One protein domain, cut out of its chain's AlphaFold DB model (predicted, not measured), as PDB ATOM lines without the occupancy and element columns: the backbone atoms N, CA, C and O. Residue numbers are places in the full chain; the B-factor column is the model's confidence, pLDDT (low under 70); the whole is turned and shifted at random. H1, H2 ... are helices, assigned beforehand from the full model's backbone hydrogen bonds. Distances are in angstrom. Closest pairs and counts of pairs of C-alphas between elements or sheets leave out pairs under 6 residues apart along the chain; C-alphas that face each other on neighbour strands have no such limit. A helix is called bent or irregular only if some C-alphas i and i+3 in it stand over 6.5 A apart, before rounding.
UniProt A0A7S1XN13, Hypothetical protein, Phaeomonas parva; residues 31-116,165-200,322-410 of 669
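This is residues 31 to 116, 165 to 200 and 322 to 410 of the 669 residues of the protein "Hypothetical protein" of Phaeomonas parva (UniProt A0A7S1XN13). Three long helices, H5, H7 and H9, make an up-and-down bundle, each running against the one before it, and the first arm of the long bent helix H10 crosses H5 while its second arm runs far out, with residues 390 to 410 sticking out free. Residues 107 to 116, with H6, stick out elsewhere, residues 194 to 200 of H8 form a shorter free end, and the short helices H1 to H4 make a winding path from H10b to H5. The printed part has 211 residues with ten named helices, H1 to H10 in that order, and no named strand, and its class is all helix. It is loose and elongated, with a radius of gyration of the C-alphas of 23.8 A and spans of 85 by 49 by 38 A.

H1, residues 31 to 35, touches H10b, the arm of residues 376 to 410 in the bent helix H10, residues 354 to 410; the closest C-alphas, of Gly 34 and Val 384, are 5.9 A apart. H2, residues 40 to 46, touches no helix. H3, residues 51 to 62, only just touches H10b, with 3 pairs of C-alphas within 8 A, the closest being Leu 59 and Val 376 at 7.6 A; their lines are about perpendicular at 78 degrees. H3 and H4, residues 64 to 69, touch only at the corner, the C-alphas of Arg 60 and Asn 67 being closest at 5.3 A. H4 touches H5, residues 78 to 103, at a steep tilt of 60 degrees, opposite ways, with the C-alphas of Thr 68 and Arg 81 closest at 5.6 A. H6, residues 108 to 113, touches no helix. H7, residues 165 to 184, touches H5 at a shallow tilt of 32 degrees, only just short of steep, opposite ways; the C-alphas of Phe 88 and Asp 173 are closest at 5.7 A. H7 and H8, residues 186 to 200, meet only through their link. H9, residues 324 to 351, touches H5 the same way at a steep tilt of 42 degrees, closest at the C-alphas of Met 94 and Ile 345, 5.4 A. H9 touches H7 opposite ways at a shallow tilt of 31 degrees, closest at the C-alphas of Phe 183 and Lys 327, 5.3 A. H10a, residues 354 to 373, touches H5 opposite ways at a steep tilt of 51 degrees, closest at the C-alphas of Met 93 and Phe 364, 6.5 A. Every O i to N i+4 pair is within hydrogen-bond range in H1, H2, H3, H4, H5, H6, H8, H9 and H10a; in H7 it is 14 of 16 and in H10b 28 of 31.

H1 begins at C-alpha 31, (202.288, 242.130, 167.861). H5 measures 37.3 A, H7 26.6 A and H9 40.6 A from first to last C-alpha. H5 begins at C-alpha 78, (184.487, 256.862, 145.020). By its hydrogen bonds H10 was assigned as one helix, but it is bent: C-alphas 373 and 376 are 6.6 A apart. H10a is 28.5 A long and H10b 48.9 A, at a steep tilt of 41 degrees. H10b is itself irregular, with C-alphas 384 and 387 6.6 A apart, and ends at C-alpha 410, (190.654, 209.208, 182.173).

The two C-alphas farthest apart are those of Asn 116 and Ala 410, 86.1 A. Residues 117 to 164 are not printed, and C-alphas 116 and 165 are 36.0 A apart across that cut; residues 201 to 321 are not printed either, with 26.3 A between C-alphas 200 and 322. Of the links that are printed whole, H4 to H5 is short but not tight, the others are tight, and no link is long. The mean pLDDT of the printed part is 80.7, and 38 residues are under 70, among them 31 to 47, 71 to 75 and 403 to 410.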
ATOM      1  N   LEU A  31     202.595 241.754 169.250       47.81
ATOM      2  CA  LEU A  31     202.288 242.130 167.861       47.81
ATOM      3  C   LEU A  31     202.236 240.900 166.936       47.81
ATOM      4  O   LEU A  31     201.411 240.830 166.026       47.81
ATOM      5  N   TRP A  32     203.069 239.894 167.214       50.00
ATOM      6  CA  TRP A  32     203.088 238.629 166.474       50.00
ATOM      7  C   TRP A  32     201.808 237.815 166.667       50.00
ATOM      8  O   TRP A  32     201.357 237.138 165.744       50.00
ATOM      9  N   TYR A  33     201.181 237.910 167.839       50.62
ATOM     10  CA  TYR A  33     199.957 237.163 168.122       50.62
ATOM     11  C   TYR A  33     198.727 237.696 167.376       50.62
ATOM     12  O   TYR A  33     197.848 236.895 167.056       50.62
ATOM     13  N   GLY A  34     198.684 238.994 167.052       50.06
ATOM     14  CA  GLY A  34     197.673 239.569 166.154       50.06
ATOM     15  C   GLY A  34     197.867 239.124 164.700       50.06
ATOM     16  O   GLY A  34     196.896 238.816 164.015       50.06
ATOM     17  N   LEU A  35     199.123 238.984 164.255       48.09
ATOM     18  CA  LEU A  35     199.446 238.482 162.917       48.09
ATOM     19  C   LEU A  35     199.029 237.015 162.715       48.09
ATOM     20  O   LEU A  35     198.573 236.677 161.633       48.09
ATOM     21  N   MET A  36     199.098 236.150 163.735       47.50
ATOM     22  CA  MET A  36     198.740 234.720 163.608       47.50
ATOM     23  C   MET A  36     197.260 234.427 163.270       47.50
ATOM     24  O   MET A  36     196.904 233.259 163.102       47.50
ATOM     25  N   LEU A  37     196.393 235.442 163.200       48.72
ATOM     26  CA  LEU A  37     195.020 235.314 162.695       48.72
ATOM     27  C   LEU A  37     194.907 235.465 161.171       48.72
ATOM     28  O   LEU A  37     193.866 235.118 160.618       48.72
ATOM     29  N   LEU A  38     195.948 235.966 160.507       49.72
ATOM     30  CA  LEU A  38     196.002 236.062 159.053       49.72
ATOM     31  C   LEU A  38     196.276 234.679 158.455       49.72
ATOM     32  O   LEU A  38     197.022 233.878 159.028       49.72
ATOM     33  N   ASP A  39     195.680 234.400 157.295       52.62
ATOM     34  CA  ASP A  39     195.942 233.159 156.565       52.62
ATOM     35  C   ASP A  39     197.465 233.040 156.325       52.62
ATOM     36  O   ASP A  39     198.115 234.055 156.055       52.62
ATOM     37  N   PRO A  40     198.092 231.851 156.394       47.97
ATOM     38  CA  PRO A  40     199.546 231.717 156.247       47.97
ATOM     39  C   PRO A  40     200.089 232.337 154.950       47.97
ATOM     40  O   PRO A  40     201.214 232.830 154.918       47.97
ATOM     41  N   GLU A  41     199.284 232.353 153.883       56.34
ATOM     42  CA  GLU A  41     199.614 233.016 152.615       56.34
ATOM     43  C   GLU A  41     199.616 234.549 152.725       56.34
ATOM     44  O   GLU A  41     200.479 235.210 152.141       56.34
ATOM     45  N   GLU A  42     198.696 235.122 153.505       60.03
ATOM     46  CA  GLU A  42     198.690 236.549 153.828       60.03
ATOM     47  C   GLU A  42     199.879 236.883 154.726       60.03
ATOM     48  O   GLU A  42     200.604 237.836 154.449       60.03
ATOM     49  N   LEU A  43     200.160 236.047 155.730       53.56
ATOM     50  CA  LEU A  43     201.298 236.203 156.633       53.56
ATOM     51  C   LEU A  43     202.632 236.274 155.872       53.56
ATOM     52  O   LEU A  43     203.436 237.163 156.134       53.56
ATOM     53  N   VAL A  44     202.838 235.406 154.874       59.22
ATOM     54  CA  VAL A  44     204.038 235.403 154.009       59.22
ATOM     55  C   VAL A  44     204.098 236.644 153.106       59.22
ATOM     56  O   VAL A  44     205.182 237.155 152.805       59.22
ATOM     57  N   ALA A  45     202.949 237.172 152.675       65.12
ATOM     58  CA  ALA A  45     202.896 238.448 151.962       65.12
ATOM     59  C   ALA A  45     203.204 239.648 152.883       65.12
ATOM     60  O   ALA A  45     203.724 240.665 152.409       65.12
ATOM     61  N   TYR A  46     202.917 239.525 154.183       64.62
ATOM     62  CA  TYR A  46     203.177 240.537 155.208       64.62
ATOM     63  C   TYR A  46     204.578 240.463 155.816       64.62
ATOM     64  O   TYR A  46     205.115 241.505 156.176       64.62
ATOM     65  N   GLU A  47     205.219 239.296 155.828       63.91
ATOM     66  CA  GLU A  47     206.575 239.085 156.359       63.91
ATOM     67  C   GLU A  47     207.625 239.996 155.689       63.91
ATOM     68  O   GLU A  47     208.642 240.347 156.279       63.91
ATOM     69  N   LYS A  48     207.358 240.452 154.457       80.12
ATOM     70  CA  LYS A  48     208.237 241.366 153.705       80.12
ATOM     71  C   LYS A  48     207.933 242.855 153.897       80.12
ATOM     72  O   LYS A  48     208.630 243.687 153.317       80.12
ATOM     73  N   LYS A  49     206.889 243.212 154.645       78.44
ATOM     74  CA  LYS A  49     206.449 244.599 154.852       78.44
ATOM     75  C   LYS A  49     206.848 245.070 156.249       78.44
ATOM     76  O   LYS A  49     206.761 244.324 157.214       78.44
ATOM     77  N   SER A  50     207.275 246.328 156.376       84.12
ATOM     78  CA  SER A  50     207.521 246.908 157.701       84.12
ATOM     79  C   SER A  50     206.206 247.021 158.475       84.12
ATOM     80  O   SER A  50     205.166 247.301 157.872       84.12
ATOM     81  N   VAL A  51     206.258 246.879 159.804       75.31
ATOM     82  CA  VAL A  51     205.092 247.054 160.696       75.31
ATOM     83  C   VAL A  51     204.374 248.374 160.412       75.31
ATOM     84  O   VAL A  51     203.155 248.402 160.327       75.31
ATOM     85  N   TRP A  52     205.126 249.450 160.158       77.00
ATOM     86  CA  TRP A  52     204.567 250.747 159.774       77.00
ATOM     87  C   TRP A  52     203.818 250.726 158.445       77.00
ATOM     88  O   TRP A  52     202.761 251.335 158.336       77.00
ATOM     89  N   SER A  53     204.336 250.033 157.429       81.75
ATOM     90  CA  SER A  53     203.649 249.927 156.138       81.75
ATOM     91  C   SER A  53     202.384 249.075 156.218       81.75
ATOM     92  O   SER A  53     201.420 249.357 155.508       81.75
ATOM     93  N   TRP A  54     202.377 248.064 157.093       80.69
ATOM     94  CA  TRP A  54     201.183 247.292 157.408       80.69
ATOM     95  C   TRP A  54     200.172 248.146 158.167       80.69
ATOM     96  O   TRP A  54     199.062 248.308 157.682       80.69
ATOM     97  N   LEU A  55     200.577 248.769 159.276       77.75
ATOM     98  CA  LEU A  55     199.709 249.629 160.076       77.75
ATOM     99  C   LEU A  55     199.130 250.761 159.227       77.75
ATOM    100  O   LEU A  55     197.952 251.056 159.337       77.75
ATOM    101  N   TRP A  56     199.926 251.362 158.343       83.00
ATOM    102  CA  TRP A  56     199.449 252.389 157.422       83.00
ATOM    103  C   TRP A  56     198.464 251.847 156.383       83.00
ATOM    104  O   TRP A  56     197.502 252.535 156.060       83.00
ATOM    105  N   ALA A  57     198.681 250.642 155.849       82.06
ATOM    106  CA  ALA A  57     197.720 250.006 154.950       82.06
ATOM    107  C   ALA A  57     196.413 249.690 155.684       82.06
ATOM    108  O   ALA A  57     195.355 250.052 155.193       82.06
ATOM    109  N   GLU A  58     196.497 249.125 156.885       79.44
ATOM    110  CA  GLU A  58     195.347 248.798 157.726       79.44
ATOM    111  C   GLU A  58     194.579 250.060 158.135       79.44
ATOM    112  O   GLU A  58     193.354 250.103 158.045       79.44
ATOM    113  N   LEU A  59     195.294 251.118 158.528       78.56
ATOM    114  CA  LEU A  59     194.710 252.410 158.858       78.56
ATOM    115  C   LEU A  59     194.062 253.015 157.612       78.56
ATOM    116  O   LEU A  59     192.901 253.372 157.658       78.56
ATOM    117  N   ARG A  60     194.746 253.071 156.468       83.62
ATOM    118  CA  ARG A  60     194.174 253.601 155.221       83.62
ATOM    119  C   ARG A  60     192.947 252.812 154.759       83.62
ATOM    120  O   ARG A  60     192.001 253.424 154.276       83.62
ATOM    121  N   ASP A  61     192.978 251.488 154.861       77.62
ATOM    122  CA  ASP A  61     191.949 250.617 154.292       77.62
ATOM    123  C   ASP A  61     190.713 250.539 155.214       77.62
ATOM    124  O   ASP A  61     189.590 250.505 154.707       77.62
ATOM    125  N   ASN A  62     190.889 250.631 156.542       75.44
ATOM    126  CA  ASN A  62     189.786 250.631 157.517       75.44
ATOM    127  C   ASN A  62     189.314 252.020 157.969       75.44
ATOM    128  O   ASN A  62     188.238 252.140 158.556       75.44
ATOM    129  N   HIS A  63     190.102 253.072 157.749       77.62
ATOM    130  CA  HIS A  63     189.713 254.436 158.081       77.62
ATOM    131  C   HIS A  63     188.949 255.020 156.902       77.62
ATOM    132  O   HIS A  63     189.532 255.398 155.890       77.62
ATOM    133  N   GLU A  64     187.628 255.108 157.028       74.69
ATOM    134  CA  GLU A  64     186.751 255.459 155.909       74.69
ATOM    135  C   GLU A  64     187.084 256.831 155.297       74.69
ATOM    136  O   GLU A  64     187.171 256.959 154.073       74.69
ATOM    137  N   SER A  65     187.400 257.838 156.123       78.31
ATOM    138  CA  SER A  65     187.841 259.152 155.630       78.31
ATOM    139  C   SER A  65     189.179 259.084 154.879       78.31
ATOM    140  O   SER A  65     189.272 259.608 153.768       78.31
ATOM    141  N   LEU A  66     190.194 258.374 155.392       81.25
ATOM    142  CA  LEU A  66     191.468 258.195 154.679       81.25
ATOM    143  C   LEU A  66     191.295 257.369 153.403       81.25
ATOM    144  O   LEU A  66     191.870 257.709 152.370       81.25
ATOM    145  N   ASN A  67     190.481 256.317 153.430       78.00
ATOM    146  CA  ASN A  67     190.158 255.515 152.253       78.00
ATOM    147  C   ASN A  67     189.499 256.386 151.167       78.00
ATOM    148  O   ASN A  67     189.841 256.305 149.984       78.00
ATOM    149  N   THR A  68     188.607 257.288 151.575       80.94
ATOM    150  CA  THR A  68     187.962 258.266 150.689       80.94
ATOM    151  C   THR A  68     188.972 259.258 150.107       80.94
ATOM    152  O   THR A  68     188.977 259.502 148.896       80.94
ATOM    153  N   CYS A  69     189.868 259.797 150.938       80.00
ATOM    154  CA  CYS A  69     190.865 260.791 150.534       80.00
ATOM    155  C   CYS A  69     191.996 260.213 149.672       80.00
ATOM    156  O   CYS A  69     192.467 260.881 148.752       80.00
ATOM    157  N   THR A  70     192.434 258.978 149.928       78.44
ATOM    158  CA  THR A  70     193.586 258.366 149.239       78.44
ATOM    159  C   THR A  70     193.284 257.879 147.821       78.44
ATOM    160  O   THR A  70     194.177 257.360 147.153       78.44
ATOM    161  N   LEU A  71     192.054 258.075 147.324       65.69
ATOM    162  CA  LEU A  71     191.633 257.706 145.965       65.69
ATOM    163  C   LEU A  71     191.884 256.234 145.621       65.69
ATOM    164  O   LEU A  71     191.981 255.884 144.441       65.69
ATOM    165  N   ALA A  72     191.986 255.365 146.629       67.31
ATOM    166  CA  ALA A  72     192.222 253.952 146.406       67.31
ATOM    167  C   ALA A  72     191.109 253.403 145.503       67.31
ATOM    168  O   ALA A  72     189.921 253.600 145.773       67.31
ATOM    169  N   SER A  73     191.471 252.737 144.407       62.66
ATOM    170  CA  SER A  73     190.544 252.274 143.363       62.66
ATOM    171  C   SER A  73     189.699 251.057 143.776       62.66
ATOM    172  O   SER A  73     189.311 250.261 142.921       62.66
ATOM    173  N   GLY A  74     189.458 250.866 145.073       67.19
ATOM    174  CA  GLY A  74     188.654 249.767 145.600       67.19
ATOM    175  C   GLY A  74     187.147 250.022 145.479       67.19
ATOM    176  O   GLY A  74     186.727 251.180 145.425       67.19
ATOM    177  N   PRO A  75     186.316 248.969 145.429       63.22
ATOM    178  CA  PRO A  75     184.909 249.081 145.797       63.22
ATOM    179  C   PRO A  75     184.801 249.443 147.294       63.22
ATOM    180  O   PRO A  75     185.609 248.943 148.078       63.22
ATOM    181  N   PRO A  76     183.843 250.294 147.705       71.50
ATOM    182  CA  PRO A  76     182.783 250.900 146.896       71.50
ATOM    183  C   PRO A  76     183.259 252.072 146.018       71.50
ATOM    184  O   PRO A  76     184.345 252.632 146.199       71.50
ATOM    185  N   ALA A  77     182.445 252.439 145.022       79.19
ATOM    186  CA  ALA A  77     182.752 253.533 144.100       79.19
ATOM    187  C   ALA A  77     183.069 254.830 144.865       79.19
ATOM    188  O   ALA A  77     182.437 255.137 145.874       79.19
ATOM    189  N   ARG A  78     184.028 255.622 144.365       81.31
ATOM    190  CA  ARG A  78     184.487 256.862 145.020       81.31
ATOM    191  C   ARG A  78     183.338 257.798 145.400       81.31
ATOM    192  O   ARG A  78     183.375 258.387 146.469       81.31
ATOM    193  N   VAL A  79     182.336 257.925 144.529       82.06
ATOM    194  CA  VAL A  79     181.161 258.777 144.773       82.06
ATOM    195  C   VAL A  79     180.443 258.356 146.050       82.06
ATOM    196  O   VAL A  79     180.102 259.209 146.854       82.06
ATOM    197  N   VAL A  80     180.291 257.051 146.280       84.12
ATOM    198  CA  VAL A  80     179.631 256.548 147.484       84.12
ATOM    199  C   VAL A  80     180.439 256.831 148.735       84.12
ATOM    200  O   VAL A  80     179.876 257.352 149.684       84.12
ATOM    201  N   ARG A  81     181.749 256.583 148.704       84.31
ATOM    202  CA  ARG A  81     182.646 256.923 149.819       84.31
ATOM    203  C   ARG A  81     182.591 258.408 150.185       84.31
ATOM    204  O   ARG A  81     182.588 258.775 151.351       84.31
ATOM    205  N   VAL A  82     182.510 259.278 149.177       86.94
ATOM    206  CA  VAL A  82     182.331 260.718 149.403       86.94
ATOM    207  C   VAL A  82     180.956 261.012 150.005       86.94
ATOM    208  O   VAL A  82     180.876 261.823 150.922       86.94
ATOM    209  N   CYS A  83     179.890 260.362 149.535       87.12
ATOM    210  CA  CYS A  83     178.555 260.522 150.108       87.12
ATOM    211  C   CYS A  83     178.490 260.046 151.565       87.12
ATOM    212  O   CYS A  83     177.985 260.798 152.388       87.12
ATOM    213  N   THR A  84     179.020 258.864 151.904       88.19
ATOM    214  CA  THR A  84     179.015 258.349 153.287       88.19
ATOM    215  C   THR A  84     179.804 259.269 154.209       88.19
ATOM    216  O   THR A  84     179.267 259.720 155.215       88.19
ATOM    217  N   LEU A  85     181.009 259.682 153.800       89.88
ATOM    218  CA  LEU A  85     181.812 260.646 154.552       89.88
ATOM    219  C   LEU A  85     181.100 261.996 154.730       89.88
ATOM    220  O   LEU A  85     181.172 262.596 155.799       89.88
ATOM    221  N   THR A  86     180.421 262.488 153.691       91.50
ATOM    222  CA  THR A  86     179.674 263.754 153.766       91.50
ATOM    223  C   THR A  86     178.510 263.631 154.739       91.50
ATOM    224  O   THR A  86     178.320 264.521 155.564       91.50
ATOM    225  N   THR A  87     177.761 262.527 154.689       91.88
ATOM    226  CA  THR A  87     176.667 262.283 155.630       91.88
ATOM    227  C   THR A  87     177.189 262.168 157.058       91.88
ATOM    228  O   THR A  87     176.634 262.823 157.927       91.88
ATOM    229  N   PHE A  88     178.296 261.454 157.294       90.56
ATOM    230  CA  PHE A  88     178.946 261.382 158.607       90.56
ATOM    231  C   PHE A  88     179.296 262.770 159.160       90.56
ATOM    232  O   PHE A  88     178.956 263.091 160.297       90.56
ATOM    233  N   ILE A  89     179.942 263.610 158.343       92.00
ATOM    234  CA  ILE A  89     180.304 264.986 158.712       92.00
ATOM    235  C   ILE A  89     179.052 265.789 159.079       92.00
ATOM    236  O   ILE A  89     179.031 266.436 160.121       92.00
ATOM    237  N   LEU A  90     177.999 265.720 158.261       93.94
ATOM    238  CA  LEU A  90     176.746 266.431 158.521       93.94
ATOM    239  C   LEU A  90     176.040 265.921 159.781       93.94
ATOM    240  O   LEU A  90     175.539 266.728 160.555       93.94
ATOM    241  N   THR A  91     176.033 264.610 160.021       93.12
ATOM    242  CA  THR A  91     175.495 264.008 161.245       93.12
ATOM    243  C   THR A  91     176.254 264.492 162.473       93.12
ATOM    244  O   THR A  91     175.628 264.887 163.453       93.12
ATOM    245  N   ALA A  92     177.588 264.489 162.425       92.19
ATOM    246  CA  ALA A  92     178.421 264.958 163.524       92.19
ATOM    247  C   ALA A  92     178.196 266.452 163.799       92.19
ATOM    248  O   ALA A  92     177.961 266.817 164.943       92.19
ATOM    249  N   MET A  93     178.170 267.297 162.761       92.50
ATOM    250  CA  MET A  93     177.863 268.729 162.895       92.50
ATOM    251  C   MET A  93     176.463 268.977 163.462       92.50
ATOM    252  O   MET A  93     176.290 269.855 164.302       92.50
ATOM    253  N   MET A  94     175.464 268.219 163.001       95.50
ATOM    254  CA  MET A  94     174.088 268.322 163.483       95.50
ATOM    255  C   MET A  94     173.995 267.930 164.960       95.50
ATOM    256  O   MET A  94     173.387 268.666 165.727       95.50
ATOM    257  N   LEU A  95     174.606 266.810 165.363       94.19
ATOM    258  CA  LEU A  95     174.621 266.374 166.761       94.19
ATOM    259  C   LEU A  95     175.352 267.381 167.646       94.19
ATOM    260  O   LEU A  95     174.832 267.730 168.696       94.19
ATOM    261  N   ASP A  96     176.511 267.871 167.211       92.44
ATOM    262  CA  ASP A  96     177.277 268.879 167.943       92.44
ATOM    263  C   ASP A  96     176.437 270.150 168.151       92.44
ATOM    264  O   ASP A  96     176.247 270.591 169.279       92.44
ATOM    265  N   ALA A  97     175.784 270.649 167.097       92.00
ATOM    266  CA  ALA A  97     174.842 271.764 167.203       92.00
ATOM    267  C   ALA A  97     173.673 271.469 168.166       92.00
ATOM    268  O   ALA A  97     173.282 272.338 168.941       92.00
ATOM    269  N   SER A  98     173.112 270.252 168.153       92.50
ATOM    270  CA  SER A  98     172.072 269.846 169.109       92.50
ATOM    271  C   SER A  98     172.571 269.868 170.554       92.50
ATOM    272  O   SER A  98     171.851 270.348 171.422       92.50
ATOM    273  N   PHE A  99     173.783 269.379 170.824       91.38
ATOM    274  CA  PHE A  99     174.359 269.418 172.167       91.38
ATOM    275  C   PHE A  99     174.624 270.849 172.622       91.38
ATOM    276  O   PHE A  99     174.259 271.196 173.738       91.38
ATOM    277  N   PHE A 100     175.185 271.697 171.759       88.06
ATOM    278  CA  PHE A 100     175.401 273.098 172.103       88.06
ATOM    279  C   PHE A 100     174.088 273.856 172.337       88.06
ATOM    280  O   PHE A 100     174.042 274.656 173.261       88.06
ATOM    281  N   MET A 101     173.012 273.586 171.584       88.25
ATOM    282  CA  MET A 101     171.698 274.172 171.902       88.25
ATOM    283  C   MET A 101     171.200 273.774 173.291       88.25
ATOM    284  O   MET A 101     170.606 274.587 173.982       88.25
ATOM    285  N   VAL A 102     171.398 272.514 173.686       88.12
ATOM    286  CA  VAL A 102     170.934 272.020 174.990       88.12
ATOM    287  C   VAL A 102     171.785 272.578 176.127       88.12
ATOM    288  O   VAL A 102     171.259 272.885 177.189       88.12
ATOM    289  N   LEU A 103     173.096 272.691 175.913       85.69
ATOM    290  CA  LEU A 103     174.041 273.145 176.933       85.69
ATOM    291  C   LEU A 103     174.059 274.668 177.102       85.69
ATOM    292  O   LEU A 103     174.309 275.146 178.203       85.69
ATOM    293  N   PHE A 104     173.804 275.419 176.028       81.62
ATOM    294  CA  PHE A 104     173.831 276.883 176.004       81.62
ATOM    295  C   PHE A 104     172.466 277.436 175.609       81.62
ATOM    296  O   PHE A 104     172.351 278.223 174.673       81.62
ATOM    297  N   ASP A 105     171.431 276.978 176.307       79.88
ATOM    298  CA  ASP A 105     170.074 277.466 176.105       79.88
ATOM    299  C   ASP A 105     170.026 278.988 176.344       79.88
ATOM    300  O   ASP A 105     170.400 279.471 177.419       79.88
ATOM    301  N   GLU A 106     169.588 279.741 175.331       71.69
ATOM    302  CA  GLU A 106     169.414 281.200 175.400       71.69
ATOM    303  C   GLU A 106     168.345 281.577 176.441       71.69
ATOM    304  O   GLU A 106     168.388 282.665 177.012       71.69
ATOM    305  N   ASP A 107     167.450 280.646 176.799       71.56
ATOM    306  CA  ASP A 107     166.469 280.839 177.873       71.56
ATOM    307  C   ASP A 107     167.117 280.992 179.272       71.56
ATOM    308  O   ASP A 107     166.422 281.315 180.238       71.56
ATOM    309  N   ASN A 108     168.438 280.814 179.418       73.12
ATOM    310  CA  ASN A 108     169.147 281.222 180.637       73.12
ATOM    311  C   ASN A 108     168.998 282.726 180.924       73.12
ATOM    312  O   ASN A 108     169.057 283.127 182.087       73.12
ATOM    313  N   ASP A 109     168.727 283.548 179.906       80.81
ATOM    314  CA  ASP A 109     168.371 284.951 180.112       80.81
ATOM    315  C   ASP A 109     167.084 285.078 180.939       80.81
ATOM    316  O   ASP A 109     167.056 285.831 181.909       80.81
ATOM    317  N   ALA A 110     166.059 284.265 180.656       86.25
ATOM    318  CA  ALA A 110     164.808 284.263 181.420       86.25
ATOM    319  C   ALA A 110     165.011 283.796 182.874       86.25
ATOM    320  O   ALA A 110     164.304 284.236 183.784       86.25
ATOM    321  N   PHE A 111     165.993 282.920 183.103       89.62
ATOM    322  CA  PHE A 111     166.387 282.509 184.445       89.62
ATOM    323  C   PHE A 111     167.011 283.676 185.226       89.62
ATOM    324  O   PHE A 111     166.562 283.984 186.330       89.62
ATOM    325  N   CYS A 112     167.979 284.381 184.630       92.94
ATOM    326  CA  CYS A 112     168.619 285.541 185.258       92.94
ATOM    327  C   CYS A 112     167.666 286.746 185.394       92.94
ATOM    328  O   CYS A 112     167.777 287.514 186.350       92.94
ATOM    329  N   GLU A 113     166.673 286.887 184.509       92.06
ATOM    330  CA  GLU A 113     165.640 287.926 184.606       92.06
ATOM    331  C   GLU A 113     164.828 287.844 185.907       92.06
ATOM    332  O   GLU A 113     164.409 288.880 186.436       92.06
ATOM    333  N   GLY A 114     164.658 286.641 186.470       92.50
ATOM    334  CA  GLY A 114     164.023 286.436 187.776       92.50
ATOM    335  C   GLY A 114     164.745 287.144 188.930       92.50
ATOM    336  O   GLY A 114     164.116 287.494 189.930       92.50
ATOM    337  N   PHE A 115     166.037 287.432 188.757       94.06
ATOM    338  CA  PHE A 115     166.914 288.090 189.725       94.06
ATOM    339  C   PHE A 115     167.118 289.587 189.438       94.06
ATOM    340  O   PHE A 115     167.929 290.250 190.076       94.06
ATOM    341  N   ASN A 116     166.368 290.188 188.509       93.75
ATOM    342  CA  ASN A 116     166.515 291.623 188.220       93.75
ATOM    343  C   ASN A 116     166.169 292.542 189.407       93.75
ATOM    344  O   ASN A 116     166.606 293.688 189.434       93.75
ATOM    345  N   VAL A 165     179.145 263.146 171.111       91.00
ATOM    346  CA  VAL A 165     178.821 263.280 169.683       91.00
ATOM    347  C   VAL A 165     179.382 262.099 168.893       91.00
ATOM    348  O   VAL A 165     178.676 261.506 168.073       91.00
ATOM    349  N   LEU A 166     180.628 261.691 169.150       87.88
ATOM    350  CA  LEU A 166     181.225 260.524 168.498       87.88
ATOM    351  C   LEU A 166     180.539 259.214 168.909       87.88
ATOM    352  O   LEU A 166     180.292 258.364 168.053       87.88
ATOM    353  N   ALA A 167     180.174 259.052 170.180       86.56
ATOM    354  CA  ALA A 167     179.475 257.858 170.655       86.56
ATOM    355  C   ALA A 167     178.111 257.667 169.964       86.56
ATOM    356  O   ALA A 167     177.768 256.547 169.581       86.56
ATOM    357  N   ILE A 168     177.363 258.756 169.749       89.62
ATOM    358  CA  ILE A 168     176.020 258.725 169.142       89.62
ATOM    359  C   ILE A 168     176.077 258.721 167.608       89.62
ATOM    360  O   ILE A 168     175.275 258.045 166.959       89.62
ATOM    361  N   SER A 169     177.027 259.437 167.002       89.75
ATOM    362  CA  SER A 169     177.139 259.512 165.538       89.75
ATOM    363  C   SER A 169     177.521 258.174 164.906       89.75
ATOM    364  O   SER A 169     177.034 257.867 163.822       89.75
ATOM    365  N   LYS A 170     178.344 257.343 165.561       86.44
ATOM    366  CA  LYS A 170     178.854 256.094 164.962       86.44
ATOM    367  C   LYS A 170     177.769 255.051 164.651       86.44
ATOM    368  O   LYS A 170     177.805 254.499 163.550       86.44
ATOM    369  N   PRO A 171     176.797 254.759 165.535       86.00
ATOM    370  CA  PRO A 171     175.666 253.900 165.186       86.00
ATOM    371  C   PRO A 171     174.848 254.433 164.004       86.00
ATOM    372  O   PRO A 171     174.477 253.661 163.119       86.00
ATOM    373  N   ILE A 172     174.605 255.747 163.966       89.12
ATOM    374  CA  ILE A 172     173.848 256.400 162.889       89.12
ATOM    375  C   ILE A 172     174.606 256.281 161.567       89.12
ATOM    376  O   ILE A 172     174.036 255.870 160.561       89.12
ATOM    377  N   ASP A 173     175.904 256.565 161.584       87.88
ATOM    378  CA  ASP A 173     176.791 256.428 160.433       87.88
ATOM    379  C   ASP A 173     176.825 254.988 159.917       87.88
ATOM    380  O   ASP A 173     176.661 254.733 158.724       87.88
ATOM    381  N   ARG A 174     176.910 254.007 160.825       86.88
ATOM    382  CA  ARG A 174     176.870 252.595 160.442       86.88
ATOM    383  C   ARG A 174     175.546 252.217 159.787       86.88
ATOM    384  O   ARG A 174     175.553 251.456 158.821       86.88
ATOM    385  N   PHE A 175     174.434 252.745 160.292       87.00
ATOM    386  CA  PHE A 175     173.116 252.546 159.703       87.00
ATOM    387  C   PHE A 175     173.001 253.197 158.317       87.00
ATOM    388  O   PHE A 175     172.525 252.561 157.378       87.00
ATOM    389  N   VAL A 176     173.489 254.430 158.153       88.19
ATOM    390  CA  VAL A 176     173.529 255.125 156.859       88.19
ATOM    391  C   VAL A 176     174.394 254.360 155.858       88.19
ATOM    392  O   VAL A 176     173.951 254.105 154.739       88.19
ATOM    393  N   GLY A 177     175.597 253.940 156.254       87.44
ATOM    394  CA  GLY A 177     176.478 253.124 155.423       87.44
ATOM    395  C   GLY A 177     175.813 251.809 155.023       87.44
ATOM    396  O   GLY A 177     175.847 251.427 153.857       87.44
ATOM    397  N   TRP A 178     175.109 251.163 155.954       88.12
ATOM    398  CA  TRP A 178     174.330 249.965 155.664       88.12
ATOM    399  C   TRP A 178     173.187 250.221 154.666       88.12
ATOM    400  O   TRP A 178     173.010 249.425 153.745       88.12
ATOM    401  N   LEU A 179     172.457 251.339 154.768       88.38
ATOM    402  CA  LEU A 179     171.439 251.709 153.776       88.38
ATOM    403  C   LEU A 179     172.046 251.897 152.380       88.38
ATOM    404  O   LEU A 179     171.478 251.463 151.373       88.38
ATOM    405  N   VAL A 180     173.201 252.553 152.319       89.06
ATOM    406  CA  VAL A 180     173.887 252.852 151.065       89.06
ATOM    407  C   VAL A 180     174.447 251.577 150.431       89.06
ATOM    408  O   VAL A 180     174.164 251.306 149.262       89.06
ATOM    409  N   ASP A 181     175.178 250.765 151.193       85.56
ATOM    410  CA  ASP A 181     175.778 249.520 150.711       85.56
ATOM    411  C   ASP A 181     174.714 248.462 150.392       85.56
ATOM    412  O   ASP A 181     174.759 247.818 149.343       85.56
ATOM    413  N   GLY A 182     173.732 248.309 151.285       85.19
ATOM    414  CA  GLY A 182     172.714 247.267 151.225       85.19
ATOM    415  C   GLY A 182     171.638 247.509 150.172       85.19
ATOM    416  O   GLY A 182     171.205 246.558 149.525       85.19
ATOM    417  N   PHE A 183     171.218 248.760 149.955       87.75
ATOM    418  CA  PHE A 183     170.125 249.055 149.021       87.75
ATOM    419  C   PHE A 183     170.578 249.787 147.764       87.75
ATOM    420  O   PHE A 183     170.193 249.399 146.659       87.75
ATOM    421  N   LEU A 184     171.377 250.846 147.906       86.12
ATOM    422  CA  LEU A 184     171.727 251.703 146.768       86.12
ATOM    423  C   LEU A 184     172.827 251.088 145.905       86.12
ATOM    424  O   LEU A 184     172.808 251.234 144.682       86.12
ATOM    425  N   LEU A 185     173.768 250.386 146.531       86.31
ATOM    426  CA  LEU A 185     174.913 249.798 145.854       86.31
ATOM    427  C   LEU A 185     174.779 248.318 145.522       86.31
ATOM    428  O   LEU A 185     175.645 247.826 144.799       86.31
ATOM    429  N   ALA A 186     173.729 247.626 145.967       85.62
ATOM    430  CA  ALA A 186     173.579 246.183 145.758       85.62
ATOM    431  C   ALA A 186     173.852 245.756 144.301       85.62
ATOM    432  O   ALA A 186     174.703 244.902 144.060       85.62
ATOM    433  N   ASP A 187     173.242 246.428 143.317       83.56
ATOM    434  CA  ASP A 187     173.415 246.097 141.890       83.56
ATOM    435  C   ASP A 187     174.835 246.398 141.375       83.56
ATOM    436  O   ASP A 187     175.394 245.692 140.527       83.56
ATOM    437  N   VAL A 188     175.431 247.488 141.863       82.50
ATOM    438  CA  VAL A 188     176.776 247.917 141.458       82.50
ATOM    439  C   VAL A 188     177.816 246.972 142.049       82.50
ATOM    440  O   VAL A 188     178.760 246.595 141.360       82.50
ATOM    441  N   LEU A 189     177.635 246.557 143.301       78.50
ATOM    442  CA  LEU A 189     178.494 245.595 143.978       78.50
ATOM    443  C   LEU A 189     178.361 244.210 143.346       78.50
ATOM    444  O   LEU A 189     179.381 243.575 143.097       78.50
ATOM    445  N   GLU A 190     177.148 243.778 142.998       82.69
ATOM    446  CA  GLU A 190     176.923 242.501 142.314       82.69
ATOM    447  C   GLU A 190     177.592 242.479 140.931       82.69
ATOM    448  O   GLU A 190     178.318 241.541 140.589       82.69
ATOM    449  N   SER A 191     177.426 243.546 140.143       83.44
ATOM    450  CA  SER A 191     178.066 243.654 138.828       83.44
ATOM    451  C   SER A 191     179.592 243.790 138.915       83.44
ATOM    452  O   SER A 191     180.309 243.192 138.105       83.44
ATOM    453  N   ALA A 192     180.110 244.517 139.910       80.44
ATOM    454  CA  ALA A 192     181.543 244.651 140.155       80.44
ATOM    455  C   ALA A 192     182.175 243.336 140.633       80.44
ATOM    456  O   ALA A 192     183.245 242.971 140.145       80.44
ATOM    457  N   ASP A 193     181.518 242.596 141.529       80.88
ATOM    458  CA  ASP A 193     181.981 241.290 142.003       80.88
ATOM    459  C   ASP A 193     181.953 240.253 140.871       80.88
ATOM    460  O   ASP A 193     182.924 239.522 140.662       80.88
ATOM    461  N   ALA A 194     180.909 240.254 140.037       83.62
ATOM    462  CA  ALA A 194     180.866 239.424 138.835       83.62
ATOM    463  C   ALA A 194     182.017 239.755 137.862       83.62
ATOM    464  O   ALA A 194     182.677 238.847 137.339       83.62
ATOM    465  N   ALA A 195     182.307 241.042 137.646       83.44
ATOM    466  CA  ALA A 195     183.425 241.484 136.813       83.44
ATOM    467  C   ALA A 195     184.786 241.105 137.420       83.44
ATOM    468  O   ALA A 195     185.677 240.645 136.699       83.44
ATOM    469  N   TYR A 196     184.941 241.240 138.738       80.06
ATOM    470  CA  TYR A 196     186.154 240.874 139.460       80.06
ATOM    471  C   TYR A 196     186.398 239.364 139.422       80.06
ATOM    472  O   TYR A 196     187.480 238.941 139.020       80.06
ATOM    473  N   LYS A 197     185.391 238.540 139.742       84.12
ATOM    474  CA  LYS A 197     185.461 237.072 139.655       84.12
ATOM    475  C   LYS A 197     185.818 236.616 138.246       84.12
ATOM    476  O   LYS A 197     186.666 235.740 138.080       84.12
ATOM    477  N   LYS A 198     185.244 237.253 137.222       89.50
ATOM    478  CA  LYS A 198     185.606 236.999 135.825       89.50
ATOM    479  C   LYS A 198     187.067 237.363 135.541       89.50
ATOM    480  O   LYS A 198     187.791 236.553 134.969       89.50
ATOM    481  N   ALA A 199     187.528 238.538 135.971       86.19
ATOM    482  CA  ALA A 199     188.911 238.970 135.774       86.19
ATOM    483  C   ALA A 199     189.920 238.092 136.536       86.19
ATOM    484  O   ALA A 199     190.989 237.778 136.008       86.19
ATOM    485  N   ALA A 200     189.589 237.668 137.756       84.19
ATOM    486  CA  ALA A 200     190.386 236.746 138.559       84.19
ATOM    487  C   ALA A 200     190.473 235.368 137.885       84.19
ATOM    488  O   ALA A 200     191.579 234.870 137.672       84.19
ATOM    489  N   VAL A 322     166.967 243.183 145.519       84.81
ATOM    490  CA  VAL A 322     166.458 244.352 146.226       84.81
ATOM    491  C   VAL A 322     165.408 244.980 145.331       84.81
ATOM    492  O   VAL A 322     165.692 245.404 144.202       84.81
ATOM    493  N   HIS A 323     164.174 245.010 145.822       89.19
ATOM    494  CA  HIS A 323     163.062 245.472 145.018       89.19
ATOM    495  C   HIS A 323     163.246 246.964 144.721       89.19
ATOM    496  O   HIS A 323     163.702 247.730 145.568       89.19
ATOM    497  N   TRP A 324     162.874 247.406 143.518       91.31
ATOM    498  CA  TRP A 324     163.122 248.786 143.075       91.31
ATOM    499  C   TRP A 324     162.568 249.849 144.045       91.31
ATOM    500  O   TRP A 324     163.191 250.892 144.222       91.31
ATOM    501  N   TRP A 325     161.445 249.578 144.725       92.06
ATOM    502  CA  TRP A 325     160.857 250.493 145.710       92.06
ATOM    503  C   TRP A 325     161.715 250.633 146.976       92.06
ATOM    504  O   TRP A 325     161.769 251.724 147.530       92.06
ATOM    505  N   GLN A 326     162.433 249.584 147.404       90.00
ATOM    506  CA  GLN A 326     163.341 249.640 148.561       90.00
ATOM    507  C   GLN A 326     164.522 250.569 148.275       90.00
ATOM    508  O   GLN A 326     164.932 251.334 149.140       90.00
ATOM    509  N   LYS A 327     165.016 250.573 147.029       89.50
ATOM    510  CA  LYS A 327     166.066 251.501 146.580       89.50
ATOM    511  C   LYS A 327     165.592 252.947 146.618       89.50
ATOM    512  O   LYS A 327     166.306 253.810 147.116       89.50
ATOM    513  N   TRP A 328     164.378 253.210 146.126       92.12
ATOM    514  CA  TRP A 328     163.782 254.547 146.201       92.12
ATOM    515  C   TRP A 328     163.514 254.983 147.635       92.12
ATOM    516  O   TRP A 328     163.776 256.135 147.954       92.12
ATOM    517  N   ALA A 329     163.044 254.079 148.495       90.88
ATOM    518  CA  ALA A 329     162.857 254.360 149.911       90.88
ATOM    519  C   ALA A 329     164.196 254.714 150.575       90.88
ATOM    520  O   ALA A 329     164.299 255.772 151.180       90.88
ATOM    521  N   ALA A 330     165.244 253.909 150.373       90.00
ATOM    522  CA  ALA A 330     166.579 254.193 150.898       90.00
ATOM    523  C   ALA A 330     167.143 255.526 150.374       90.00
ATOM    524  O   ALA A 330     167.678 256.317 151.150       90.00
ATOM    525  N   ALA A 331     166.981 255.816 149.078       90.44
ATOM    526  CA  ALA A 331     167.414 257.080 148.486       90.44
ATOM    527  C   ALA A 331     166.636 258.276 149.059       90.44
ATOM    528  O   ALA A 331     167.239 259.290 149.404       90.44
ATOM    529  N   ALA A 332     165.312 258.155 149.187       91.69
ATOM    530  CA  ALA A 332     164.462 259.194 149.753       91.69
ATOM    531  C   ALA A 332     164.806 259.455 151.224       91.69
ATOM    532  O   ALA A 332     164.938 260.616 151.599       91.69
ATOM    533  N   THR A 333     165.021 258.401 152.019       90.19
ATOM    534  CA  THR A 333     165.464 258.495 153.418       90.19
ATOM    535  C   THR A 333     166.825 259.172 153.529       90.19
ATOM    536  O   THR A 333     167.006 260.037 154.377       90.19
ATOM    537  N   LEU A 334     167.785 258.839 152.660       90.62
ATOM    538  CA  LEU A 334     169.107 259.467 152.685       90.62
ATOM    539  C   LEU A 334     169.030 260.965 152.353       90.62
ATOM    540  O   LEU A 334     169.652 261.786 153.028       90.62
ATOM    541  N   VAL A 335     168.247 261.334 151.335       92.75
ATOM    542  CA  VAL A 335     168.055 262.737 150.941       92.75
ATOM    543  C   VAL A 335     167.314 263.513 152.027       92.75
ATOM    544  O   VAL A 335     167.757 264.602 152.390       92.75
ATOM    545  N   SER A 336     166.224 262.970 152.579       93.75
ATOM    546  CA  SER A 336     165.464 263.635 153.642       93.75
ATOM    547  C   SER A 336     166.298 263.809 154.908       93.75
ATOM    548  O   SER A 336     166.302 264.894 155.483       93.75
ATOM    549  N   TYR A 337     167.074 262.792 155.289       94.00
ATOM    550  CA  TYR A 337     168.001 262.855 156.414       94.00
ATOM    551  C   TYR A 337     169.088 263.918 156.210       94.00
ATOM    552  O   TYR A 337     169.364 264.713 157.108       94.00
ATOM    553  N   THR A 338     169.660 263.999 155.008       93.25
ATOM    554  CA  THR A 338     170.670 265.017 154.673       93.25
ATOM    555  C   THR A 338     170.085 266.429 154.745       93.25
ATOM    556  O   THR A 338     170.703 267.329 155.314       93.25
ATOM    557  N   LEU A 339     168.879 266.633 154.201       94.06
ATOM    558  CA  LEU A 339     168.178 267.918 154.277       94.06
ATOM    559  C   LEU A 339     167.831 268.294 155.719       94.06
ATOM    560  O   LEU A 339     167.953 269.461 156.075       94.06
ATOM    561  N   PHE A 340     167.450 267.320 156.546       94.50
ATOM    562  CA  PHE A 340     167.215 267.526 157.972       94.50
ATOM    563  C   PHE A 340     168.488 267.984 158.695       94.50
ATOM    564  O   PHE A 340     168.449 268.991 159.400       94.50
ATOM    565  N   CYS A 341     169.629 267.324 158.457       95.25
ATOM    566  CA  CYS A 341     170.910 267.734 159.039       95.25
ATOM    567  C   CYS A 341     171.282 269.165 158.621       95.25
ATOM    568  O   CYS A 341     171.621 269.989 159.465       95.25
ATOM    569  N   LEU A 342     171.172 269.486 157.326       94.75
ATOM    570  CA  LEU A 342     171.466 270.828 156.809       94.75
ATOM    571  C   LEU A 342     170.532 271.895 157.383       94.75
ATOM    572  O   LEU A 342     170.995 272.978 157.739       94.75
ATOM    573  N   TYR A 343     169.235 271.599 157.475       95.44
ATOM    574  CA  TYR A 343     168.256 272.485 158.096       95.44
ATOM    575  C   TYR A 343     168.638 272.778 159.547       95.44
ATOM    576  O   TYR A 343     168.714 273.944 159.920       95.44
ATOM    577  N   TRP A 344     168.946 271.743 160.332       94.38
ATOM    578  CA  TRP A 344     169.295 271.891 161.742       94.38
ATOM    579  C   TRP A 344     170.578 272.701 161.949       94.38
ATOM    580  O   TRP A 344     170.592 273.649 162.727       94.38
ATOM    581  N   ILE A 345     171.629 272.386 161.187       93.94
ATOM    582  CA  ILE A 345     172.897 273.127 161.210       93.94
ATOM    583  C   ILE A 345     172.669 274.602 160.853       93.94
ATOM    584  O   ILE A 345     173.215 275.494 161.497       93.94
ATOM    585  N   THR A 346     171.847 274.870 159.834       93.50
ATOM    586  CA  THR A 346     171.552 276.242 159.398       93.50
ATOM    587  C   THR A 346     170.719 276.989 160.435       93.50
ATOM    588  O   THR A 346     170.993 278.153 160.693       93.50
ATOM    589  N   MET A 347     169.728 276.335 161.047       93.31
ATOM    590  CA  MET A 347     168.931 276.916 162.132       93.31
ATOM    591  C   MET A 347     169.818 277.303 163.312       93.31
ATOM    592  O   MET A 347     169.763 278.448 163.747       93.31
ATOM    593  N   TYR A 348     170.698 276.398 163.749       91.50
ATOM    594  CA  TYR A 348     171.663 276.682 164.807       91.50
ATOM    595  C   TYR A 348     172.556 277.881 164.460       91.50
ATOM    596  O   TYR A 348     172.676 278.817 165.247       91.50
ATOM    597  N   ALA A 349     173.114 277.910 163.249       92.31
ATOM    598  CA  ALA A 349     173.966 279.008 162.797       92.31
ATOM    599  C   ALA A 349     173.231 280.353 162.627       92.31
ATOM    600  O   ALA A 349     173.884 281.390 162.564       92.31
ATOM    601  N   LEU A 350     171.900 280.355 162.492       92.94
ATOM    602  CA  LEU A 350     171.096 281.576 162.370       92.94
ATOM    603  C   LEU A 350     170.589 282.101 163.714       92.94
ATOM    604  O   LEU A 350     170.368 283.304 163.825       92.94
ATOM    605  N   GLN A 351     170.353 281.216 164.685       91.00
ATOM    606  CA  GLN A 351     169.843 281.588 166.007       91.00
ATOM    607  C   GLN A 351     170.944 282.163 166.896       91.00
ATOM    608  O   GLN A 351     170.718 283.161 167.561       91.00
ATOM    609  N   ASN A 352     172.145 281.590 166.832       88.88
ATOM    610  CA  ASN A 352     173.191 281.884 167.800       88.88
ATOM    611  C   ASN A 352     174.119 283.029 167.370       88.88
ATOM    612  O   ASN A 352     174.355 283.282 166.184       88.88
ATOM    613  N   GLU A 353     174.721 283.688 168.358       89.12
ATOM    614  CA  GLU A 353     175.700 284.748 168.134       89.12
ATOM    615  C   GLU A 353     176.996 284.253 167.466       89.12
ATOM    616  O   GLU A 353     177.410 283.096 167.575       89.12
ATOM    617  N   LYS A 354     177.721 285.180 166.821       89.94
ATOM    618  CA  LYS A 354     178.979 284.889 166.109       89.94
ATOM    619  C   LYS A 354     180.029 284.202 166.993       89.94
ATOM    620  O   LYS A 354     180.744 283.336 166.497       89.94
ATOM    621  N   ALA A 355     180.129 284.584 168.267       84.31
ATOM    622  CA  ALA A 355     181.090 283.999 169.200       84.31
ATOM    623  C   ALA A 355     180.808 282.508 169.449       84.31
ATOM    624  O   ALA A 355     181.729 281.691 169.400       84.31
ATOM    625  N   LEU A 356     179.534 282.140 169.618       84.81
ATOM    626  CA  LEU A 356     179.134 280.749 169.816       84.81
ATOM    627  C   LEU A 356     179.350 279.916 168.546       84.81
ATOM    628  O   LEU A 356     179.811 278.783 168.625       84.81
ATOM    629  N   ILE A 357     179.112 280.496 167.365       88.88
ATOM    630  CA  ILE A 357     179.390 279.833 166.080       88.88
ATOM    631  C   ILE A 357     180.891 279.555 165.909       88.88
ATOM    632  O   ILE A 357     181.267 278.478 165.442       88.88
ATOM    633  N   GLU A 358     181.758 280.506 166.271       89.06
ATOM    634  CA  GLU A 358     183.215 280.313 166.227       89.06
ATOM    635  C   GLU A 358     183.651 279.189 167.172       89.06
ATOM    636  O   GLU A 358     184.444 278.328 166.785       89.06
ATOM    637  N   LEU A 359     183.086 279.150 168.378       85.81
ATOM    638  CA  LEU A 359     183.357 278.100 169.347       85.81
ATOM    639  C   LEU A 359     182.856 276.726 168.881       85.81
ATOM    640  O   LEU A 359     183.606 275.752 168.947       85.81
ATOM    641  N   TRP A 360     181.629 276.648 168.368       90.38
ATOM    642  CA  TRP A 360     181.063 275.433 167.785       90.38
ATOM    643  C   TRP A 360     181.933 274.915 166.635       90.38
ATOM    644  O   TRP A 360     182.257 273.732 166.578       90.38
ATOM    645  N   ALA A 361     182.424 275.797 165.759       89.56
ATOM    646  CA  ALA A 361     183.337 275.403 164.688       89.56
ATOM    647  C   ALA A 361     184.658 274.810 165.220       89.56
ATOM    648  O   ALA A 361     185.186 273.856 164.638       89.56
ATOM    649  N   VAL A 362     185.191 275.342 166.326       88.00
ATOM    650  CA  VAL A 362     186.380 274.791 166.998       88.00
ATOM    651  C   VAL A 362     186.069 273.438 167.641       88.00
ATOM    652  O   VAL A 362     186.839 272.497 167.444       88.00
ATOM    653  N   ALA A 363     184.949 273.305 168.353       84.56
ATOM    654  CA  ALA A 363     184.513 272.051 168.972       84.56
ATOM    655  C   ALA A 363     184.301 270.942 167.932       84.56
ATOM    656  O   ALA A 363     184.795 269.818 168.082       84.56
ATOM    657  N   PHE A 364     183.684 271.287 166.805       88.38
ATOM    658  CA  PHE A 364     183.532 270.391 165.674       88.38
ATOM    659  C   PHE A 364     184.888 269.966 165.083       88.38
ATOM    660  O   PHE A 364     185.122 268.783 164.825       88.38
ATOM    661  N   ALA A 365     185.829 270.903 164.911       89.56
ATOM    662  CA  ALA A 365     187.175 270.581 164.436       89.56
ATOM    663  C   ALA A 365     187.922 269.646 165.405       89.56
ATOM    664  O   ALA A 365     188.574 268.697 164.961       89.56
ATOM    665  N   VAL A 366     187.793 269.868 166.718       87.06
ATOM    666  CA  VAL A 366     188.338 268.976 167.755       87.06
ATOM    667  C   VAL A 366     187.708 267.588 167.654       87.06
ATOM    668  O   VAL A 366     188.440 266.601 167.671       87.06
ATOM    669  N   SER A 367     186.393 267.497 167.448       84.50
ATOM    670  CA  SER A 367     185.681 266.227 167.254       84.50
ATOM    671  C   SER A 367     186.199 265.447 166.040       84.50
ATOM    672  O   SER A 367     186.438 264.242 166.130       84.50
ATOM    673  N   LEU A 368     186.451 266.127 164.914       86.44
ATOM    674  CA  LEU A 368     187.043 265.503 163.723       86.44
ATOM    675  C   LEU A 368     188.465 264.998 163.982       86.44
ATOM    676  O   LEU A 368     188.811 263.878 163.598       86.44
ATOM    677  N   VAL A 369     189.291 265.809 164.644       89.25
ATOM    678  CA  VAL A 369     190.654 265.416 165.024       89.25
ATOM    679  C   VAL A 369     190.619 264.232 165.989       89.25
ATOM    680  O   VAL A 369     191.424 263.313 165.853       89.25
ATOM    681  N   GLN A 370     189.670 264.214 166.925       85.62
ATOM    682  CA  GLN A 370     189.503 263.132 167.884       85.62
ATOM    683  C   GLN A 370     189.103 261.820 167.208       85.62
ATOM    684  O   GLN A 370     189.668 260.768 167.524       85.62
ATOM    685  N   ASP A 371     188.187 261.874 166.242       83.69
ATOM    686  CA  ASP A 371     187.808 260.702 165.458       83.69
ATOM    687  C   ASP A 371     189.019 260.116 164.713       83.69
ATOM    688  O   ASP A 371     189.272 258.910 164.750       83.69
ATOM    689  N   TRP A 372     189.824 260.981 164.090       84.12
ATOM    690  CA  TRP A 372     190.960 260.552 163.274       84.12
ATOM    691  C   TRP A 372     192.148 260.060 164.105       84.12
ATOM    692  O   TRP A 372     192.763 259.047 163.771       84.12
ATOM    693  N   LEU A 373     192.496 260.775 165.178       85.38
ATOM    694  CA  LEU A 373     193.702 260.500 165.962       85.38
ATOM    695  C   LEU A 373     193.481 259.507 167.099       85.38
ATOM    696  O   LEU A 373     194.419 258.797 167.451       85.38
ATOM    697  N   PHE A 374     192.284 259.446 167.680       83.50
ATOM    698  CA  PHE A 374     192.031 258.605 168.852       83.50
ATOM    699  C   PHE A 374     191.111 257.445 168.524       83.50
ATOM    700  O   PHE A 374     191.482 256.297 168.762       83.50
ATOM    701  N   TYR A 375     189.938 257.711 167.946       80.69
ATOM    702  CA  TYR A 375     188.934 256.667 167.762       80.69
ATOM    703  C   TYR A 375     189.410 255.570 166.806       80.69
ATOM    704  O   TYR A 375     189.313 254.385 167.132       80.69
ATOM    705  N   VAL A 376     189.981 255.930 165.651       79.62
ATOM    706  CA  VAL A 376     190.447 254.922 164.687       79.62
ATOM    707  C   VAL A 376     191.627 254.094 165.212       79.62
ATOM    708  O   VAL A 376     191.534 252.862 165.163       79.62
ATOM    709  N   PRO A 377     192.704 254.686 165.762       80.06
ATOM    710  CA  PRO A 377     193.774 253.898 166.366       80.06
ATOM    711  C   PRO A 377     193.289 253.051 167.542       80.06
ATOM    712  O   PRO A 377     193.670 251.886 167.639       80.06
ATOM    713  N   MET A 378     192.399 253.579 168.389       80.50
ATOM    714  CA  MET A 378     191.814 252.825 169.499       80.50
ATOM    715  C   MET A 378     190.996 251.638 168.995       80.50
ATOM    716  O   MET A 378     191.151 250.537 169.515       80.50
ATOM    717  N   LYS A 379     190.186 251.814 167.944       76.88
ATOM    718  CA  LYS A 379     189.451 250.720 167.299       76.88
ATOM    719  C   LYS A 379     190.402 249.649 166.782       76.88
ATOM    720  O   LYS A 379     190.118 248.475 166.979       76.88
ATOM    721  N   LEU A 380     191.517 250.036 166.162       75.25
ATOM    722  CA  LEU A 380     192.519 249.103 165.643       75.25
ATOM    723  C   LEU A 380     193.210 248.345 166.784       75.25
ATOM    724  O   LEU A 380     193.313 247.125 166.737       75.25
ATOM    725  N   VAL A 381     193.609 249.031 167.855       80.00
ATOM    726  CA  VAL A 381     194.167 248.383 169.052       80.00
ATOM    727  C   VAL A 381     193.145 247.428 169.672       80.00
ATOM    728  O   VAL A 381     193.469 246.286 169.996       80.00
ATOM    729  N   LEU A 382     191.889 247.849 169.793       76.25
ATOM    730  CA  LEU A 382     190.856 247.053 170.438       76.25
ATOM    731  C   LEU A 382     190.454 245.843 169.587       76.25
ATOM    732  O   LEU A 382     190.344 244.746 170.125       76.25
ATOM    733  N   SER A 383     190.303 245.997 168.269       73.88
ATOM    734  CA  SER A 383     189.917 244.909 167.364       73.88
ATOM    735  C   SER A 383     191.063 243.956 167.028       73.88
ATOM    736  O   SER A 383     190.816 242.763 166.867       73.88
ATOM    737  N   VAL A 384     192.301 244.450 166.935       73.19
ATOM    738  CA  VAL A 384     193.464 243.647 166.521       73.19
ATOM    739  C   VAL A 384     194.230 243.090 167.719       73.19
ATOM    740  O   VAL A 384     194.716 241.963 167.656       73.19
ATOM    741  N   MET A 385     194.343 243.834 168.822       75.31
ATOM    742  CA  MET A 385     195.119 243.389 169.987       75.31
ATOM    743  C   MET A 385     194.233 242.835 171.103       75.31
ATOM    744  O   MET A 385     194.464 241.722 171.581       75.31
ATOM    745  N   ILE A 386     193.211 243.578 171.529       74.81
ATOM    746  CA  ILE A 386     192.467 243.252 172.758       74.81
ATOM    747  C   ILE A 386     191.406 242.173 172.512       74.81
ATOM    748  O   ILE A 386     191.349 241.169 173.221       74.81
ATOM    749  N   LEU A 387     190.564 242.327 171.491       72.06
ATOM    750  CA  LEU A 387     189.470 241.394 171.231       72.06
ATOM    751  C   LEU A 387     189.990 239.975 170.930       72.06
ATOM    752  O   LEU A 387     189.487 239.027 171.538       72.06
ATOM    753  N   PRO A 388     191.042 239.781 170.109       73.25
ATOM    754  CA  PRO A 388     191.617 238.462 169.887       73.25
ATOM    755  C   PRO A 388     192.211 237.846 171.148       73.25
ATOM    756  O   PRO A 388     192.058 236.644 171.362       73.25
ATOM    757  N   THR A 389     192.856 238.642 172.007       72.06
ATOM    758  CA  THR A 389     193.436 238.137 173.261       72.06
ATOM    759  C   THR A 389     192.352 237.736 174.262       72.06
ATOM    760  O   THR A 389     192.461 236.669 174.871       72.06
ATOM    761  N   LEU A 390     191.256 238.495 174.360       71.31
ATOM    762  CA  LEU A 390     190.097 238.168 175.200       71.31
ATOM    763  C   LEU A 390     189.295 236.968 174.677       71.31
ATOM    764  O   LEU A 390     188.920 236.079 175.444       71.31
ATOM    765  N   VAL A 391     189.038 236.899 173.370       73.44
ATOM    766  CA  VAL A 391     188.344 235.753 172.762       73.44
ATOM    767  C   VAL A 391     189.209 234.503 172.892       73.44
ATOM    768  O   VAL A 391     188.710 233.443 173.269       73.44
ATOM    769  N   ARG A 392     190.523 234.614 172.667       64.19
ATOM    770  CA  ARG A 392     191.446 233.489 172.822       64.19
ATOM    771  C   ARG A 392     191.575 233.047 174.267       64.19
ATOM    772  O   ARG A 392     191.647 231.843 174.470       64.19
ATOM    773  N   SER A 393     191.572 233.943 175.256       69.94
ATOM    774  CA  SER A 393     191.605 233.531 176.665       69.94
ATOM    775  C   SER A 393     190.360 232.715 177.017       69.94
ATOM    776  O   SER A 393     190.497 231.637 177.585       69.94
ATOM    777  N   LYS A 394     189.167 233.117 176.555       69.50
ATOM    778  CA  LYS A 394     187.924 232.343 176.734       69.50
ATOM    779  C   LYS A 394     187.914 231.022 175.957       69.50
ATOM    780  O   LYS A 394     187.510 229.986 176.488       69.50
ATOM    781  N   VAL A 395     188.394 231.009 174.712       71.75
ATOM    782  CA  VAL A 395     188.483 229.779 173.903       71.75
ATOM    783  C   VAL A 395     189.552 228.827 174.458       71.75
ATOM    784  O   VAL A 395     189.346 227.617 174.480       71.75
ATOM    785  N   MET A 396     190.676 229.344 174.956       59.00
ATOM    786  CA  MET A 396     191.698 228.562 175.659       59.00
ATOM    787  C   MET A 396     191.173 228.036 176.989       59.00
ATOM    788  O   MET A 396     191.383 226.864 177.273       59.00
ATOM    789  N   LEU A 397     190.458 228.849 177.770       60.47
ATOM    790  CA  LEU A 397     189.845 228.429 179.031       60.47
ATOM    791  C   LEU A 397     188.823 227.312 178.800       60.47
ATOM    792  O   LEU A 397     188.929 226.272 179.440       60.47
ATOM    793  N   SER A 398     187.930 227.445 177.816       70.50
ATOM    794  CA  SER A 398     186.963 226.384 177.484       70.50
ATOM    795  C   SER A 398     187.626 225.110 176.942       70.50
ATOM    796  O   SER A 398     187.171 223.998 177.216       70.50
ATOM    797  N   LYS A 399     188.742 225.231 176.206       69.69
ATOM    798  CA  LYS A 399     189.551 224.075 175.789       69.69
ATOM    799  C   LYS A 399     190.279 223.427 176.968       69.69
ATOM    800  O   LYS A 399     190.284 222.204 177.060       69.69
ATOM    801  N   LEU A 400     190.859 224.211 177.873       59.69
ATOM    802  CA  LEU A 400     191.537 223.721 179.078       59.69
ATOM    803  C   LEU A 400     190.558 223.055 180.048       59.69
ATOM    804  O   LEU A 400     190.902 222.047 180.658       59.69
ATOM    805  N   GLU A 401     189.334 223.561 180.142       69.00
ATOM    806  CA  GLU A 401     188.259 222.973 180.937       69.00
ATOM    807  C   GLU A 401     187.814 221.621 180.360       69.00
ATOM    808  O   GLU A 401     187.761 220.631 181.091       69.00
ATOM    809  N   LYS A 402     187.647 221.519 179.032       70.44
ATOM    810  CA  LYS A 402     187.401 220.233 178.351       70.44
ATOM    811  C   LYS A 402     188.560 219.244 178.515       70.44
ATOM    812  O   LYS A 402     188.327 218.056 178.731       70.44
ATOM    813  N   ILE A 403     189.808 219.713 178.451       68.62
ATOM    814  CA  ILE A 403     190.995 218.868 178.656       68.62
ATOM    815  C   ILE A 403     191.081 218.395 180.113       68.62
ATOM    816  O   ILE A 403     191.381 217.222 180.342       68.62
ATOM    817  N   LYS A 404     190.769 219.245 181.102       67.31
ATOM    818  CA  LYS A 404     190.671 218.843 182.516       67.31
ATOM    819  C   LYS A 404     189.578 217.801 182.728       67.31
ATOM    820  O   LYS A 404     189.840 216.804 183.387       67.31
ATOM    821  N   TYR A 405     188.404 217.965 182.119       65.38
ATOM    822  CA  TYR A 405     187.325 216.983 182.232       65.38
ATOM    823  C   TYR A 405     187.734 215.618 181.667       65.38
ATOM    824  O   TYR A 405     187.598 214.604 182.345       65.38
ATOM    825  N   HIS A 406     188.327 215.580 180.469       61.34
ATOM    826  CA  HIS A 406     188.776 214.323 179.864       61.34
ATOM    827  C   HIS A 406     189.967 213.686 180.586       61.34
ATOM    828  O   HIS A 406     190.037 212.462 180.673       61.34
ATOM    829  N   SER A 407     190.892 214.479 181.128       64.56
ATOM    830  CA  SER A 407     192.028 213.950 181.893       64.56
ATOM    831  C   SER A 407     191.613 213.455 183.280       64.56
ATOM    832  O   SER A 407     192.051 212.381 183.677       64.56
ATOM    833  N   VAL A 408     190.709 214.149 183.980       66.81
ATOM    834  CA  VAL A 408     190.136 213.688 185.256       66.81
ATOM    835  C   VAL A 408     189.282 212.436 185.052       66.81
ATOM    836  O   VAL A 408     189.438 211.481 185.808       66.81
ATOM    837  N   LEU A 409     188.464 212.377 183.996       59.91
ATOM    838  CA  LEU A 409     187.690 211.182 183.647       59.91
ATOM    839  C   LEU A 409     188.611 210.005 183.285       59.91
ATOM    840  O   LEU A 409     188.410 208.896 183.764       59.91
ATOM    841  N   ALA A 410     189.677 210.242 182.512       60.81
ATOM    842  CA  ALA A 410     190.654 209.208 182.173       60.81
ATOM    843  C   ALA A 410     191.448 208.716 183.394       60.81
ATOM    844  O   ALA A 410     191.750 207.525 183.478       60.81
TER     845      ALA A 410